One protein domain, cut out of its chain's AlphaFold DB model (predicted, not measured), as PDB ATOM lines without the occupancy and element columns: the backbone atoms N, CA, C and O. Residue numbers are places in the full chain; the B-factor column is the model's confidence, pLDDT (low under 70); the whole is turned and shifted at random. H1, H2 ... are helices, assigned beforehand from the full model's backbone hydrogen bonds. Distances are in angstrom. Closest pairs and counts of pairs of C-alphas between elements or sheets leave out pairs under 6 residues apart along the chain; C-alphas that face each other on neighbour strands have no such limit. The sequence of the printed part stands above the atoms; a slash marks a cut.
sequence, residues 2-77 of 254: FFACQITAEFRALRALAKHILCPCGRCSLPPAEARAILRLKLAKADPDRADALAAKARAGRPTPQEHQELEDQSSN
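AT A GLANCE: This is residues 2 to 77 of the 254 residues of an uncharacterized protein of Verrucomicrobia bacterium (UniProt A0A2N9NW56). A long helix, H1, crosses one side of a short helical hairpin, H2 and H3, about squarely, and a fourth helix, H4, is set off on the far side of the hairpin and touches no helix. The hairpin makes the middle of this loose arrangement; residues 2 to 8 of H1 stick out at one end and residues 21 to 27 at the other. The printed part has 76 residues, with four named helices in the order H1, H2, H3, H4 and no named strand, and its class is all helix. It is only just loose, close to compact, with a radius of gyration of the C-alphas of 13.8 A and spans of 35 by 33 by 22 A.

HOW THE PARTS SIT: H1, residues 2 to 22, touches H2, residues 32 to 46, with residues 13 to 17 alone, about perpendicular at 86 degrees. Their closest C-alphas, those of Ala 13 and Glu 34, are 6.2 A apart. H2 and H3, residues 48 to 59, form a hairpin and run opposite ways at a shallow tilt of 30 degrees. Residues 40 to 44 of H2 touch residues 50 to 52 of H3; the closest C-alphas, those of Ala 44 and Ala 51, are 5.5 A apart. H4, residues 65 to 77, is apart from H1, H2 and H3. In H1, H3 and H4 every O i to N i+4 pair is within hydrogen-bond range, and in H2 9 of 11 are.

IN THESE COORDINATES: H1 begins at C-alpha 2, (225.918, 239.818, 250.558), and is 31.0 A long. H2 is 21.5 A long and begins at C-alpha 32, (215.593, 236.888, 231.035). H3 is 16.5 A long. H4, 18.7 A long, ends at C-alpha 77, (209.112, 255.464, 224.736).

THE WHOLE: The C-alphas farthest apart, those of Cys 23 and Ala 60, are 36.4 A apart. The printed part has no cut and no long link. The model's mean pLDDT is 73.6 over the printed part, with residues 2 to 7, 9 to 11, 20, 22 to 29 and 77 under 70.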
ATOM      1  N   PHE A   2     226.736 239.230 251.641       48.62
ATOM      2  CA  PHE A   2     225.918 239.818 250.558       48.62
ATOM      3  C   PHE A   2     226.668 240.671 249.508       48.62
ATOM      4  O   PHE A   2     226.462 240.460 248.314       48.62
ATOM      5  N   PHE A   3     227.586 241.558 249.914       39.91
ATOM      6  CA  PHE A   3     228.306 242.456 248.987       39.91
ATOM      7  C   PHE A   3     229.078 241.734 247.863       39.91
ATOM      8  O   PHE A   3     229.041 242.169 246.713       39.91
ATOM      9  N   ALA A   4     229.719 240.595 248.149       47.62
ATOM     10  CA  ALA A   4     230.482 239.842 247.146       47.62
ATOM     11  C   ALA A   4     229.592 239.251 246.031       47.62
ATOM     12  O   ALA A   4     230.023 239.106 244.883       47.62
ATOM     13  N   CYS A   5     228.334 238.938 246.357       53.50
ATOM     14  CA  CYS A   5     227.371 238.375 245.413       53.50
ATOM     15  C   CYS A   5     226.773 239.442 244.479       53.50
ATOM     16  O   CYS A   5     226.408 239.139 243.343       53.50
ATOM     17  N   GLN A   6     226.695 240.697 244.933       55.06
ATOM     18  CA  GLN A   6     226.178 241.805 244.132       55.06
ATOM     19  C   GLN A   6     227.211 242.292 243.103       55.06
ATOM     20  O   GLN A   6     226.900 242.373 241.915       55.06
ATOM     21  N   ILE A   7     228.472 242.462 243.521       60.16
ATOM     22  CA  ILE A   7     229.586 242.838 242.629       60.16
ATOM     23  C   ILE A   7     229.743 241.822 241.482       60.16
ATOM     24  O   ILE A   7     229.903 242.197 240.319       60.16
ATOM     25  N   THR A   8     229.638 240.518 241.766       71.69
ATOM     26  CA  THR A   8     229.743 239.479 240.726       71.69
ATOM     27  C   THR A   8     228.565 239.464 239.746       71.69
ATOM     28  O   THR A   8     228.757 239.080 238.589       71.69
ATOM     29  N   ALA A   9     227.369 239.907 240.148       65.56
ATOM     30  CA  ALA A   9     226.229 240.061 239.245       65.56
ATOM     31  C   ALA A   9     226.399 241.271 238.307       65.56
ATOM     32  O   ALA A   9     226.188 241.148 237.098       65.56
ATOM     33  N   GLU A  10     226.851 242.410 238.834       66.62
ATOM     34  CA  GLU A  10     227.080 243.638 238.061       66.62
ATOM     35  C   GLU A  10     228.204 243.464 237.028       66.62
ATOM     36  O   GLU A  10     228.022 243.795 235.853       66.62
ATOM     37  N   PHE A  11     229.320 242.825 237.400       65.69
ATOM     38  CA  PHE A  11     230.393 242.492 236.453       65.69
ATOM     39  C   PHE A  11     229.941 241.537 235.335       65.69
ATOM     40  O   PHE A  11     230.403 241.662 234.198       65.69
ATOM     41  N   ARG A  12     229.024 240.597 235.614       74.12
ATOM     42  CA  ARG A  12     228.438 239.730 234.575       74.12
ATOM     43  C   ARG A  12     227.547 240.528 233.623       74.12
ATOM     44  O   ARG A  12     227.712 240.388 232.412       74.12
ATOM     45  N   ALA A  13     226.687 241.404 234.144       71.69
ATOM     46  CA  ALA A  13     225.830 242.268 233.333       71.69
ATOM     47  C   ALA A  13     226.644 243.223 232.438       71.69
ATOM     48  O   ALA A  13     226.372 243.327 231.242       71.69
ATOM     49  N   LEU A  14     227.698 243.851 232.976       70.12
ATOM     50  CA  LEU A  14     228.618 244.694 232.204       70.12
ATOM     51  C   LEU A  14     229.359 243.898 231.119       70.12
ATOM     52  O   LEU A  14     229.488 244.373 229.993       70.12
ATOM     53  N   ARG A  15     229.796 242.664 231.411       74.25
ATOM     54  CA  ARG A  15     230.466 241.795 230.427       74.25
ATOM     55  C   ARG A  15     229.518 241.310 229.323       74.25
ATOM     56  O   ARG A  15     229.949 241.200 228.177       74.25
ATOM     57  N   ALA A  16     228.253 241.033 229.640       70.44
ATOM     58  CA  ALA A  16     227.220 240.698 228.656       70.44
ATOM     59  C   ALA A  16     226.894 241.900 227.752       70.44
ATOM     60  O   ALA A  16     226.889 241.774 226.528       70.44
ATOM     61  N   LEU A  17     226.729 243.087 228.343       72.56
ATOM     62  CA  LEU A  17     226.500 244.339 227.619       72.56
ATOM     63  C   LEU A  17     227.692 244.703 226.714       72.56
ATOM     64  O   LEU A  17     227.490 245.039 225.551       72.56
ATOM     65  N   ALA A  18     228.931 244.533 227.189       70.25
ATOM     66  CA  ALA A  18     230.132 244.710 226.372       70.25
ATOM     67  C   ALA A  18     230.187 243.727 225.187       70.25
ATOM     68  O   ALA A  18     230.464 244.148 224.067       70.25
ATOM     69  N   LYS A  19     229.861 242.440 225.388       71.81
ATOM     70  CA  LYS A  19     229.764 241.462 224.286       71.81
ATOM     71  C   LYS A  19     228.721 241.863 223.238       71.81
ATOM     72  O   LYS A  19     228.995 241.744 222.050       71.81
ATOM     73  N   HIS A  20     227.557 242.350 223.666       67.19
ATOM     74  CA  HIS A  20     226.485 242.769 222.759       67.19
ATOM     75  C   HIS A  20     226.838 244.054 221.980       67.19
ATOM     76  O   HIS A  20     226.400 244.223 220.844       67.19
ATOM     77  N   ILE A  21     227.634 244.956 222.563       71.19
ATOM     78  CA  ILE A  21     228.147 246.147 221.864       71.19
ATOM     79  C   ILE A  21     229.248 245.764 220.863       71.19
ATOM     80  O   ILE A  21     229.253 246.265 219.743       71.19
ATOM     81  N   LEU A  22     230.156 244.858 221.242       62.50
ATOM     82  CA  LEU A  22     231.297 244.444 220.416       62.50
ATOM     83  C   LEU A  22     230.935 243.445 219.301       62.50
ATOM     84  O   LEU A  22     231.696 243.294 218.349       62.50
ATOM     85  N   CYS A  23     229.789 242.766 219.391       60.19
ATOM     86  CA  CYS A  23     229.248 241.916 218.329       60.19
ATOM     87  C   CYS A  23     227.737 242.156 218.161       60.19
ATOM     88  O   CYS A  23     226.934 241.418 218.739       60.19
ATOM     89  N   PRO A  24     227.321 243.142 217.341       51.22
ATOM     90  CA  PRO A  24     225.917 243.417 217.025       51.22
ATOM     91  C   PRO A  24     225.337 242.395 216.023       51.22
ATOM     92  O   PRO A  24     224.735 242.739 215.007       51.22
ATOM     93  N   CYS A  25     225.515 241.103 216.301       53.72
ATOM     94  CA  CYS A  25     224.936 240.012 215.527       53.72
ATOM     95  C   CYS A  25     223.461 239.856 215.930       53.72
ATOM     96  O   CYS A  25     223.159 239.408 217.034       53.72
ATOM     97  N   GLY A  26     222.536 240.238 215.043       46.69
ATOM     98  CA  GLY A  26     221.116 240.490 215.350       46.69
ATOM     99  C   GLY A  26     220.222 239.304 215.758       46.69
ATOM    100  O   GLY A  26     219.038 239.326 215.434       46.69
ATOM    101  N   ARG A  27     220.746 238.260 216.421       45.25
ATOM    102  CA  ARG A  27     219.976 237.114 216.957       45.25
ATOM    103  C   ARG A  27     220.446 236.605 218.331       45.25
ATOM    104  O   ARG A  27     220.143 235.474 218.697       45.25
ATOM    105  N   CYS A  28     221.162 237.408 219.118       49.91
ATOM    106  CA  CYS A  28     221.460 237.057 220.509       49.91
ATOM    107  C   CYS A  28     220.264 237.382 221.419       49.91
ATOM    108  O   CYS A  28     220.115 238.511 221.883       49.91
ATOM    109  N   SER A  29     219.410 236.392 221.695       66.38
ATOM    110  CA  SER A  29     218.386 236.507 222.736       66.38
ATOM    111  C   SER A  29     219.049 236.582 224.117       66.38
ATOM    112  O   SER A  29     219.645 235.621 224.601       66.38
ATOM    113  N   LEU A  30     218.957 237.749 224.758       80.62
ATOM    114  CA  LEU A  30     219.420 237.940 226.132       80.62
ATOM    115  C   LEU A  30     218.632 237.021 227.084       80.62
ATOM    116  O   LEU A  30     217.398 237.039 227.050       80.62
ATOM    117  N   PRO A  31     219.301 236.264 227.975       81.12
ATOM    118  CA  PRO A  31     218.624 235.525 229.032       81.12
ATOM    119  C   PRO A  31     217.717 236.461 229.851       81.12
ATOM    120  O   PRO A  31     218.135 237.582 230.164       81.12
ATOM    121  N   PRO A  32     216.521 236.026 230.294       74.56
ATOM    122  CA  PRO A  32     215.593 236.888 231.035       74.56
ATOM    123  C   PRO A  32     216.166 237.519 232.314       74.56
ATOM    124  O   PRO A  32     215.613 238.491 232.823       74.56
ATOM    125  N   ALA A  33     217.249 236.974 232.876       74.25
ATOM    126  CA  ALA A  33     217.979 237.584 233.989       74.25
ATOM    127  C   ALA A  33     218.845 238.785 233.552       74.25
ATOM    128  O   ALA A  33     218.851 239.814 234.225       74.25
ATOM    129  N   GLU A  34     219.529 238.686 232.408       75.31
ATOM    130  CA  GLU A  34     220.406 239.741 231.880       75.31
ATOM    131  C   GLU A  34     219.592 240.905 231.302       75.31
ATOM    132  O   GLU A  34     219.897 242.063 231.579       75.31
ATOM    133  N   ALA A  35     218.483 240.613 230.611       74.38
ATOM    134  CA  ALA A  35     217.531 241.635 230.171       74.38
ATOM    135  C   ALA A  35     216.992 242.463 231.358       74.38
ATOM    136  O   ALA A  35     216.977 243.693 231.304       74.38
ATOM    137  N   ARG A  36     216.640 241.803 232.475       79.31
ATOM    138  CA  ARG A  36     216.216 242.470 233.721       79.31
ATOM    139  C   ARG A  36     217.335 243.294 234.372       79.31
ATOM    140  O   ARG A  36     217.051 244.358 234.916       79.31
ATOM    141  N   ALA A  37     218.592 242.850 234.303       76.94
ATOM    142  CA  ALA A  37     219.733 243.619 234.805       76.94
ATOM    143  C   ALA A  37     219.983 244.897 233.980       76.94
ATOM    144  O   ALA A  37     220.173 245.969 234.552       76.94
ATOM    145  N   ILE A  38     219.914 244.810 232.647       78.75
ATOM    146  CA  ILE A  38     220.068 245.966 231.750       78.75
ATOM    147  C   ILE A  38     218.906 246.957 231.923       78.75
ATOM    148  O   ILE A  38     219.137 248.166 231.952       78.75
ATOM    149  N   LEU A  39     217.672 246.468 232.093       75.12
ATOM    150  CA  LEU A  39     216.505 247.313 232.366       75.12
ATOM    151  C   LEU A  39     216.668 248.088 233.687       75.12
ATOM    152  O   LEU A  39     216.471 249.301 233.702       75.12
ATOM    153  N   ARG A  40     217.117 247.422 234.764       76.12
ATOM    154  CA  ARG A  40     217.452 248.080 236.043       76.12
ATOM    155  C   ARG A  40     218.531 249.149 235.883       76.12
ATOM    156  O   ARG A  40     218.350 250.254 236.378       76.12
ATOM    157  N   LEU A  41     219.608 248.854 235.149       79.12
ATOM    158  CA  LEU A  41     220.697 249.807 234.895       79.12
ATOM    159  C   LEU A  41     220.221 251.062 234.135       79.12
ATOM    160  O   LEU A  41     220.773 252.144 234.323       79.12
ATOM    161  N   LYS A  42     219.209 250.924 233.266       79.56
ATOM    162  CA  LYS A  42     218.592 252.055 232.557       79.56
ATOM    163  C   LYS A  42     217.618 252.839 233.438       79.56
ATOM    164  O   LYS A  42     217.698 254.062 233.449       79.56
ATOM    165  N   LEU A  43     216.752 252.159 234.193       74.62
ATOM    166  CA  LEU A  43     215.797 252.799 235.108       74.62
ATOM    167  C   LEU A  43     216.504 253.582 236.222       74.62
ATOM    168  O   LEU A  43     216.183 254.747 236.427       74.62
ATOM    169  N   ALA A  44     217.544 253.011 236.837       71.44
ATOM    170  CA  ALA A  44     218.322 253.668 237.893       71.44
ATOM    171  C   ALA A  44     219.047 254.957 237.444       71.44
ATOM    172  O   ALA A  44     219.483 255.737 238.284       71.44
ATOM    173  N   LYS A  45     219.186 255.195 236.129       74.62
ATOM    174  CA  LYS A  45     219.704 256.459 235.574       74.62
ATOM    175  C   LYS A  45     218.632 257.520 235.322       74.62
ATOM    176  O   LYS A  45     218.993 258.681 235.160       74.62
ATOM    177  N   ALA A  46     217.366 257.125 235.214       81.94
ATOM    178  CA  ALA A  46     216.251 258.033 234.963       81.94
ATOM    179  C   ALA A  46     215.557 258.447 236.268       81.94
ATOM    180  O   ALA A  46     215.236 259.618 236.438       81.94
ATOM    181  N   ASP A  47     215.351 257.488 237.174       87.31
ATOM    182  CA  ASP A  47     214.680 257.670 238.462       87.31
ATOM    183  C   ASP A  47     215.105 256.515 239.404       87.31
ATOM    184  O   ASP A  47     214.585 255.397 239.282       87.31
ATOM    185  N   PRO A  48     216.115 256.718 240.277       78.38
ATOM    186  CA  PRO A  48     216.627 255.658 241.145       78.38
ATOM    187  C   PRO A  48     215.600 255.222 242.199       78.38
ATOM    188  O   PRO A  48     215.440 254.022 242.426       78.38
ATOM    189  N   ASP A  49     214.842 256.163 242.767       83.69
ATOM    190  CA  ASP A  49     213.852 255.885 243.811       83.69
ATOM    191  C   ASP A  49     212.695 255.030 243.265       83.69
ATOM    192  O   ASP A  49     212.280 254.042 243.883       83.69
ATOM    193  N   ARG A  50     212.216 255.327 242.046       80.94
ATOM    194  CA  ARG A  50     211.203 254.502 241.365       80.94
ATOM    195  C   ARG A  50     211.752 253.141 240.938       80.94
ATOM    196  O   ARG A  50     211.009 252.156 240.973       80.94
ATOM    197  N   ALA A  51     213.031 253.051 240.565       81.31
ATOM    198  CA  ALA A  51     213.672 251.778 240.236       81.31
ATOM    199  C   ALA A  51     213.738 250.837 241.454       81.31
ATOM    200  O   ALA A  51     213.415 249.649 241.326       81.31
ATOM    201  N   ASP A  52     214.079 251.361 242.633       82.44
ATOM    202  CA  ASP A  52     214.118 250.586 243.876       82.44
ATOM    203  C   ASP A  52     212.717 250.236 244.397       82.44
ATOM    204  O   ASP A  52     212.495 249.096 244.818       82.44
ATOM    205  N   ALA A  53     211.731 251.131 244.264       83.25
ATOM    206  CA  ALA A  53     210.331 250.823 244.570       83.25
ATOM    207  C   ALA A  53     209.788 249.662 243.709       83.25
ATOM    208  O   ALA A  53     209.163 248.729 244.227       83.25
ATOM    209  N   LEU A  54     210.074 249.659 242.401       78.81
ATOM    210  CA  LEU A  54     209.718 248.555 241.499       78.81
ATOM    211  C   LEU A  54     210.504 247.272 241.818       78.81
ATOM    212  O   LEU A  54     209.947 246.174 241.757       78.81
ATOM    213  N   ALA A  55     211.779 247.378 242.207       81.19
ATOM    214  CA  ALA A  55     212.573 246.227 242.630       81.19
ATOM    215  C   ALA A  55     212.063 245.609 243.946       81.19
ATOM    216  O   ALA A  55     212.074 244.382 244.079       81.19
ATOM    217  N   ALA A  56     211.585 246.426 244.889       85.69
ATOM    218  CA  ALA A  56     210.942 245.980 246.122       85.69
ATOM    219  C   ALA A  56     209.605 245.276 245.835       85.69
ATOM    220  O   ALA A  56     209.413 244.142 246.272       85.69
ATOM    221  N   LYS A  57     208.732 245.870 245.010       83.31
ATOM    222  CA  LYS A  57     207.469 245.241 244.576       83.31
ATOM    223  C   LYS A  57     207.684 243.916 243.837       83.31
ATOM    224  O   LYS A  57     206.999 242.936 244.113       83.31
ATOM    225  N   ALA A  58     208.692 243.837 242.966       80.38
ATOM    226  CA  ALA A  58     209.048 242.596 242.277       80.38
ATOM    227  C   ALA A  58     209.568 241.496 243.227       80.38
ATOM    228  O   ALA A  58     209.410 240.314 242.926       80.38
ATOM    229  N   ARG A  59     210.170 241.860 244.372       85.00
ATOM    230  CA  ARG A  59     210.522 240.916 245.453       85.00
ATOM    231  C   ARG A  59     209.304 240.511 246.297       85.00
ATOM    232  O   ARG A  59     209.311 239.418 246.846       85.00
ATOM    233  N   ALA A  60     208.275 241.357 246.374       88.81
ATOM    234  CA  ALA A  60     207.075 241.156 247.193       88.81
ATOM    235  C   ALA A  60     206.008 240.214 246.586       88.81
ATOM    236  O   ALA A  60     205.019 239.922 247.250       88.81
ATOM    237  N   GLY A  61     206.201 239.693 245.366       77.69
ATOM    238  CA  GLY A  61     205.543 238.444 244.942       77.69
ATOM    239  C   GLY A  61     204.643 238.483 243.705       77.69
ATOM    240  O   GLY A  61     204.383 237.416 243.153       77.69
ATOM    241  N   ARG A  62     204.218 239.652 243.204       79.44
ATOM    242  CA  ARG A  62     203.739 239.833 241.813       79.44
ATOM    243  C   ARG A  62     203.536 241.323 241.494       79.44
ATOM    244  O   ARG A  62     202.778 241.964 242.219       79.44
ATOM    245  N   PRO A  63     204.141 241.878 240.427       77.44
ATOM    246  CA  PRO A  63     203.686 243.154 239.881       77.44
ATOM    247  C   PRO A  63     202.259 243.000 239.335       77.44
ATOM    248  O   PRO A  63     201.883 241.937 238.830       77.44
ATOM    249  N   THR A  64     201.460 244.056 239.442       90.81
ATOM    250  CA  THR A  64     200.087 244.068 238.924       90.81
ATOM    251  C   THR A  64     200.072 244.133 237.387       90.81
ATOM    252  O   THR A  64     201.054 244.570 236.779       90.81
ATOM    253  N   PRO A  65     198.968 243.746 236.713       89.31
ATOM    254  CA  PRO A  65     198.858 243.874 235.255       89.31
ATOM    255  C   PRO A  65     199.074 245.310 234.748       89.31
ATOM    256  O   PRO A  65     199.656 245.508 233.686       89.31
ATOM    257  N   GLN A  66     198.675 246.311 235.540       86.75
ATOM    258  CA  GLN A  66     198.879 247.729 235.237       86.75
ATOM    259  C   GLN A  66     200.363 248.129 235.291       86.75
ATOM    260  O   GLN A  66     200.843 248.829 234.405       86.75
ATOM    261  N   GLU A  67     201.121 247.629 236.270       85.06
ATOM    262  CA  GLU A  67     202.573 247.861 236.356       85.06
ATOM    263  C   GLU A  67     203.337 247.166 235.219       85.06
ATOM    264  O   GLU A  67     204.359 247.670 234.757       85.06
ATOM    265  N   HIS A  68     202.827 246.031 234.730       85.25
ATOM    266  CA  HIS A  68     203.335 245.396 233.513       85.25
ATOM    267  C   HIS A  68     203.109 246.263 232.265       85.25
ATOM    268  O   HIS A  68     204.024 246.382 231.451       85.25
ATOM    269  N   GLN A  69     201.936 246.895 232.138       88.19
ATOM    270  CA  GLN A  69     201.642 247.809 231.032       88.19
ATOM    271  C   GLN A  69     202.533 249.062 231.083       88.19
ATOM    272  O   GLN A  69     203.169 249.385 230.084       88.19
ATOM    273  N   GLU A  70     202.685 249.704 232.250       82.19
ATOM    274  CA  GLU A  70     203.572 250.873 232.404       82.19
ATOM    275  C   GLU A  70     205.033 250.574 232.020       82.19
ATOM    276  O   GLU A  70     205.719 251.435 231.463       82.19
ATOM    277  N   LEU A  71     205.527 249.364 232.304       82.06
ATOM    278  CA  LEU A  71     206.884 248.945 231.937       82.06
ATOM    279  C   LEU A  71     207.059 248.765 230.420       82.06
ATOM    280  O   LEU A  71     208.109 249.137 229.888       82.06
ATOM    281  N   GLU A  72     206.054 248.237 229.715       84.06
ATOM    282  CA  GLU A  72     206.069 248.157 228.246       84.06
ATOM    283  C   GLU A  72     205.915 249.541 227.597       84.06
ATOM    284  O   GLU A  72     206.655 249.875 226.667       84.06
ATOM    285  N   ASP A  73     205.054 250.403 228.140       84.12
ATOM    286  CA  ASP A  73     204.871 251.769 227.645       84.12
ATOM    287  C   ASP A  73     206.179 252.579 227.778       84.12
ATOM    288  O   ASP A  73     206.626 253.212 226.815       84.12
ATOM    289  N   GLN A  74     206.881 252.479 228.916       79.94
ATOM    290  CA  GLN A  74     208.210 253.084 229.103       79.94
ATOM    291  C   GLN A  74     209.283 252.466 228.188       79.94
ATOM    292  O   GLN A  74     210.113 253.190 227.629       79.94
ATOM    293  N   SER A  75     209.255 251.144 227.983       80.69
ATOM    294  CA  SER A  75     210.124 250.432 227.032       80.69
ATOM    295  C   SER A  75     209.925 250.929 225.593       80.69
ATOM    296  O   SER A  75     210.901 251.105 224.854       80.69
ATOM    297  N   SER A  76     208.682 251.223 225.198       75.06
ATOM    298  CA  SER A  76     208.350 251.786 223.885       75.06
ATOM    299  C   SER A  76     208.852 253.228 223.726       75.06
ATOM    300  O   SER A  76     209.488 253.555 222.722       75.06
ATOM    301  N   ASN A  77     208.689 254.065 224.756       69.81
ATOM    302  CA  ASN A  77     209.112 255.464 224.736       69.81
ATOM    303  C   ASN A  77     210.650 255.585 224.644       69.81
ATOM    304  O   ASN A  77     211.186 256.344 223.835       69.81
TER     305      ASN A  77